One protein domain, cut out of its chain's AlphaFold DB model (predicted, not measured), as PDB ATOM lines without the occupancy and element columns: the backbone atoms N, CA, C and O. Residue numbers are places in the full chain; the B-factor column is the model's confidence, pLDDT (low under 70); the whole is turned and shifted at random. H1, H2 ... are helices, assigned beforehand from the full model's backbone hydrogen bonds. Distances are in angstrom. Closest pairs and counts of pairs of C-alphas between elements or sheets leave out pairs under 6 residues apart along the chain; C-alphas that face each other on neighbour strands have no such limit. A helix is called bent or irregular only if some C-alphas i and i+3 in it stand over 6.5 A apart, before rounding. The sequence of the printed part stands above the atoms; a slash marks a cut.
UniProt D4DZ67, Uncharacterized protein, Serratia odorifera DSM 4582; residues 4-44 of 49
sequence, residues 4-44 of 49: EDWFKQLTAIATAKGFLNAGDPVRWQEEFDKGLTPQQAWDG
ATOM      1  N   GLU A   4     580.908 481.741 378.153       95.50
ATOM      2  CA  GLU A   4     579.798 480.799 378.307       95.50
ATOM      3  C   GLU A   4     578.719 481.323 379.267       95.50
ATOM      4  O   GLU A   4     577.528 481.283 378.950       95.50
ATOM      5  N   ASP A   5     579.117 481.866 380.421       96.19
ATOM      6  CA  ASP A   5     578.176 482.473 381.369       96.19
ATOM      7  C   ASP A   5     577.515 483.719 380.777       96.19
ATOM      8  O   ASP A   5     576.330 483.975 380.997       96.19
ATOM      9  N   TRP A   6     578.284 484.499 380.018       96.56
ATOM     10  CA  TRP A   6     577.807 485.700 379.345       96.56
ATOM     11  C   TRP A   6     576.765 485.354 378.278       96.56
ATOM     12  O   TRP A   6     575.677 485.929 378.259       96.56
ATOM     13  N   PHE A   7     577.036 484.328 377.475       96.06
ATOM     14  CA  PHE A   7     576.141 483.855 376.427       96.06
ATOM     15  C   PHE A   7     574.876 483.195 376.994       96.06
ATOM     16  O   PHE A   7     573.787 483.341 376.436       96.06
ATOM     17  N   LYS A   8     574.972 482.519 378.147       96.25
ATOM     18  CA  LYS A   8     573.798 482.024 378.886       96.25
ATOM     19  C   LYS A   8     572.878 483.167 379.313       96.25
ATOM     20  O   LYS A   8     571.665 483.068 379.135       96.25
ATOM     21  N   GLN A   9     573.435 484.257 379.844       96.88
ATOM     22  CA  GLN A   9     572.643 485.437 380.208       96.88
ATOM     23  C   GLN A   9     572.019 486.103 378.986       96.88
ATOM     24  O   GLN A   9     570.846 486.468 379.010       96.88
ATOM     25  N   LEU A  10     572.772 486.200 377.898       95.12
ATOM     26  CA  LEU A  10     572.276 486.719 376.637       95.12
ATOM     27  C   LEU A  10     571.111 485.884 376.083       95.12
ATOM     28  O   LEU A  10     570.083 486.424 375.685       95.12
ATOM     29  N   THR A  11     571.241 484.559 376.119       95.50
ATOM     30  CA  THR A  11     570.172 483.632 375.735       95.50
ATOM     31  C   THR A  11     568.927 483.845 376.593       95.50
ATOM     32  O   THR A  11     567.824 483.865 376.059       95.50
ATOM     33  N   ALA A  12     569.086 484.083 377.898       96.62
ATOM     34  CA  ALA A  12     567.958 484.402 378.771       96.62
ATOM     35  C   ALA A  12     567.259 485.717 378.375       96.62
ATOM     36  O   ALA A  12     566.029 485.782 378.397       96.62
ATOM     37  N   ILE A  13     568.015 486.741 377.962       94.81
ATOM     38  CA  ILE A  13     567.465 488.009 377.447       94.81
ATOM     39  C   ILE A  13     566.687 487.772 376.149       94.81
ATOM     40  O   ILE A  13     565.559 488.251 376.010       94.81
ATOM     41  N   ALA A  14     567.249 486.990 375.225       93.50
ATOM     42  CA  ALA A  14     566.593 486.619 373.977       93.50
ATOM     43  C   ALA A  14     565.263 485.887 374.236       93.50
ATOM     44  O   ALA A  14     564.223 486.253 373.682       93.50
ATOM     45  N   THR A  15     565.263 484.906 375.145       95.56
ATOM     46  CA  THR A  15     564.055 484.167 375.537       95.56
ATOM     47  C   THR A  15     563.014 485.059 376.201       95.56
ATOM     48  O   THR A  15     561.829 484.946 375.891       95.56
ATOM     49  N   ALA A  16     563.428 486.002 377.052       95.25
ATOM     50  CA  ALA A  16     562.514 486.975 377.650       95.25
ATOM     51  C   ALA A  16     561.836 487.881 376.604       95.25
ATOM     52  O   ALA A  16     560.716 488.340 376.821       95.25
ATOM     53  N   LYS A  17     562.484 488.105 375.454       90.25
ATOM     54  CA  LYS A  17     561.939 488.859 374.313       90.25
ATOM     55  C   LYS A  17     561.160 487.988 373.313       90.25
ATOM     56  O   LYS A  17     560.683 488.508 372.309       90.25
ATOM     57  N   GLY A  18     560.986 486.695 373.597       93.25
ATOM     58  CA  GLY A  18     560.175 485.768 372.799       93.25
ATOM     59  C   GLY A  18     560.944 484.955 371.753       93.25
ATOM     60  O   GLY A  18     560.319 484.241 370.970       93.25
ATOM     61  N   PHE A  19     562.277 485.030 371.732       92.31
ATOM     62  CA  PHE A  19     563.115 484.206 370.855       92.31
ATOM     63  C   PHE A  19     563.426 482.841 371.487       92.31
ATOM     64  O   PHE A  19     563.315 482.651 372.696       92.31
ATOM     65  N   LEU A  20     563.853 481.870 370.676       90.56
ATOM     66  CA  LEU A  20     564.252 480.554 371.191       90.56
ATOM     67  C   LEU A  20     565.568 480.638 371.988       90.56
ATOM     68  O   LEU A  20     565.703 480.011 373.034       90.56
ATOM     69  N   ASN A  21     566.534 481.406 371.476       92.56
ATOM     70  CA  ASN A  21     567.846 481.653 372.069       92.56
ATOM     71  C   ASN A  21     568.502 482.891 371.428       92.56
ATOM     72  O   ASN A  21     567.887 483.559 370.596       92.56
ATOM     73  N   ALA A  22     569.755 483.174 371.794       89.06
ATOM     74  CA  ALA A  22     570.537 484.262 371.211       89.06
ATOM     75  C   ALA A  22     571.198 483.926 369.852       89.06
ATOM     76  O   ALA A  22     572.038 484.678 369.377       89.06
ATOM     77  N   GLY A  23     570.846 482.818 369.198       90.44
ATOM     78  CA  GLY A  23     571.442 482.423 367.919       90.44
ATOM     79  C   GLY A  23     572.843 481.818 368.054       90.44
ATOM     80  O   GLY A  23     573.111 481.064 368.988       90.44
ATOM     81  N   ASP A  24     573.712 482.095 367.078       90.44
ATOM     82  CA  ASP A  24     575.065 481.530 366.994       90.44
ATOM     83  C   ASP A  24     576.021 482.232 367.974       90.44
ATOM     84  O   ASP A  24     576.282 483.417 367.780       90.44
ATOM     85  N   PRO A  25     576.597 481.533 368.973       90.81
ATOM     86  CA  PRO A  25     577.544 482.117 369.920       90.81
ATOM     87  C   PRO A  25     578.728 482.836 369.261       90.81
ATOM     88  O   PRO A  25     579.176 483.854 369.779       90.81
ATOM     89  N   VAL A  26     579.233 482.358 368.119       90.12
ATOM     90  CA  VAL A  26     580.413 482.955 367.464       90.12
ATOM     91  C   VAL A  26     580.144 484.396 367.028       90.12
ATOM     92  O   VAL A  26     581.041 485.234 367.076       90.12
ATOM     93  N   ARG A  27     578.892 484.717 366.677       88.81
ATOM     94  CA  ARG A  27     578.465 486.076 366.311       88.81
ATOM     95  C   ARG A  27     578.564 487.073 367.464       88.81
ATOM     96  O   ARG A  27     578.578 488.258 367.191       88.81
ATOM     97  N   TRP A  28     578.635 486.594 368.706       91.56
ATOM     98  CA  TRP A  28     578.640 487.416 369.921       91.56
ATOM     99  C   TRP A  28     580.008 487.556 370.577       91.56
ATOM    100  O   TRP A  28     580.158 488.168 371.640       91.56
ATOM    101  N   GLN A  29     581.002 486.892 369.997       92.19
ATOM    102  CA  GLN A  29     582.346 486.844 370.544       92.19
ATOM    103  C   GLN A  29     582.999 488.229 370.476       92.19
ATOM    104  O   GLN A  29     583.680 488.633 371.411       92.19
ATOM    105  N   GLU A  30     582.694 488.998 369.427       91.94
ATOM    106  CA  GLU A  30     583.169 490.371 369.264       91.94
ATOM    107  C   GLU A  30     582.595 491.311 370.341       91.94
ATOM    108  O   GLU A  30     583.317 492.124 370.915       91.94
ATOM    109  N   GLU A  31     581.309 491.195 370.662       93.62
ATOM    110  CA  GLU A  31     580.616 491.977 371.690       93.62
ATOM    111  C   GLU A  31     581.155 491.653 373.083       93.62
ATOM    112  O   GLU A  31     581.352 492.554 373.906       93.62
ATOM    113  N   PHE A  32     581.428 490.372 373.335       94.31
ATOM    114  CA  PHE A  32     582.067 489.926 374.564       94.31
ATOM    115  C   PHE A  32     583.489 490.482 374.698       94.31
ATOM    116  O   PHE A  32     583.834 491.021 375.751       94.31
ATOM    117  N   ASP A  33     584.290 490.421 373.632       93.88
ATOM    118  CA  ASP A  33     585.665 490.935 373.613       93.88
ATOM    119  C   ASP A  33     585.713 492.468 373.731       93.88
ATOM    120  O   ASP A  33     586.626 493.023 374.349       93.88
ATOM    121  N   LYS A  34     584.688 493.170 373.228       93.06
ATOM    122  CA  LYS A  34     584.459 494.609 373.461       93.06
ATOM    123  C   LYS A  34     584.059 494.933 374.907       93.06
ATOM    124  O   LYS A  34     583.952 496.107 375.260       93.06
ATOM    125  N   GLY A  35     583.831 493.923 375.747       94.06
ATOM    126  CA  GLY A  35     583.438 494.084 377.144       94.06
ATOM    127  C   GLY A  35     581.996 494.561 377.325       94.06
ATOM    128  O   GLY A  35     581.672 495.119 378.376       94.06
ATOM    129  N   LEU A  36     581.132 494.371 376.322       94.62
ATOM    130  CA  LEU A  36     579.718 494.712 376.438       94.62
ATOM    131  C   LEU A  36     579.029 493.769 377.424       94.62
ATOM    132  O   LEU A  36     579.336 492.581 377.514       94.62
ATOM    133  N   THR A  37     578.049 494.282 378.163       95.19
ATOM    134  CA  THR A  37     577.140 493.409 378.917       95.19
ATOM    135  C   THR A  37     576.196 492.673 377.957       95.19
ATOM    136  O   THR A  37     575.923 493.190 376.873       95.19
ATOM    137  N   PRO A  38     575.628 491.513 378.341       95.00
ATOM    138  CA  PRO A  38     574.669 490.794 377.498       95.00
ATOM    139  C   PRO A  38     573.496 491.670 377.036       95.00
ATOM    140  O   PRO A  38     573.073 491.593 375.890       95.00
ATOM    141  N   GLN A  39     573.006 492.559 377.906       94.12
ATOM    142  CA  GLN A  39     571.930 493.494 377.567       94.12
ATOM    143  C   GLN A  39     572.377 494.534 376.535       94.12
ATOM    144  O   GLN A  39     571.657 494.773 375.577       94.12
ATOM    145  N   GLN A  40     573.570 495.118 376.694       94.44
ATOM    146  CA  GLN A  40     574.112 496.079 375.726       94.44
ATOM    147  C   GLN A  40     574.415 495.443 374.378       94.44
ATOM    148  O   GLN A  40     574.194 496.084 373.359       94.44
ATOM    149  N   ALA A  41     574.924 494.209 374.380       93.25
ATOM    150  CA  ALA A  41     575.091 493.450 373.157       93.25
ATOM    151  C   ALA A  41     573.724 493.289 372.501       93.25
ATOM    152  O   ALA A  41     573.540 493.811 371.414       93.25
ATOM    153  N   TRP A  42     572.740 492.703 373.200       91.88
ATOM    154  CA  TRP A  42     571.389 492.473 372.674       91.88
ATOM    155  C   TRP A  42     570.666 493.740 372.191       91.88
ATOM    156  O   TRP A  42     569.899 493.683 371.237       91.88
ATOM    157  N   ASP A  43     570.852 494.882 372.843       91.38
ATOM    158  CA  ASP A  43     570.238 496.142 372.404       91.38
ATOM    159  C   ASP A  43     571.068 496.860 371.314       91.38
ATOM    160  O   ASP A  43     570.677 497.932 370.852       91.38
ATOM    161  N   GLY A  44     572.203 496.279 370.911       85.38
ATOM    162  CA  GLY A  44     573.020 496.703 369.781       85.38
ATOM    163  C   GLY A  44     572.368 496.426 368.426       85.38
ATOM    164  O   GLY A  44     571.288 495.845 368.324       85.38
TER     165      GLY A  44
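Overview. This is residues 4 to 44 of the 49 residues of an uncharacterized protein of Serratia odorifera DSM 4582 (UniProt D4DZ67). One longer helix, H1, runs roughly along the longest span, and the short helix H3 packs on the middle of it, near Leu 10. After H1, residues 17 to 24 fold back toward its first residues, where H2 starts off at a steep slant to H1; residues 34 to 37 then turn the backbone back to H3. The printed part has 41 residues with three named helices, in the order H1, H2, H3, and no named strand, and its class is all helix. It is compact, with a radius of gyration of the C-alphas of 9.1 A, and its outline is elongated, spanning 26 by 17 by 16 A.

Along the chain. H1 holds residues 4 to 16 and measures 18.4 A from its first to its last C-alpha; C-alpha 4 is at (579.798, 480.799, 378.307), and C-alpha 16 is at (562.514, 486.975, 377.650). H2 follows with residues 25 to 33, from Pro 25 to Asp 33, and measures 12.5 A. H2 is irregular: C-alphas 27 and 30 are 7.0 A apart, and its line is a rough one. H3 holds residues 38 to 42, measures 6.1 A and ends with C-alpha 42 at (571.389, 492.473, 372.674).

Arrangement. H1 and H2 only just touch, with 3 pairs of C-alphas within 8 A, and H1 does so with residues 6 to 7 alone. Their closest C-alphas are those of Phe 7 and Pro 25, 6.9 A apart. The two run opposite ways at a steep tilt of 68 degrees, only just short of about perpendicular. H1 and H3 touch with 10 pairs of C-alphas within 8 A, the closest being those of Leu 10 and Pro 38, 4.8 A apart. H2 and H3 only just touch, with 3 pairs of C-alphas within 8 A; the closest are those of Glu 31 and Ala 41, 5.9 A apart. In H1 and H3 every O i to N i+4 pair is within hydrogen-bond range. In H2 this holds for 2 of 5 such pairs, beside 5 of 6 O i to N i+3 pairs.

Size, cuts and confidence. The two C-alphas farthest apart are those of Gly 18 and Asp 33, at 26.0 A, while those of Glu 4 and Gly 44, the first and last printed residues, are 19.3 A apart. The printed part has no cut. The link from H1 to H2, 8 residues, is short, and the link from H2 to H3, 4 residues, is tight. The mean pLDDT of the printed part is 93.2, and no printed residue is under 70.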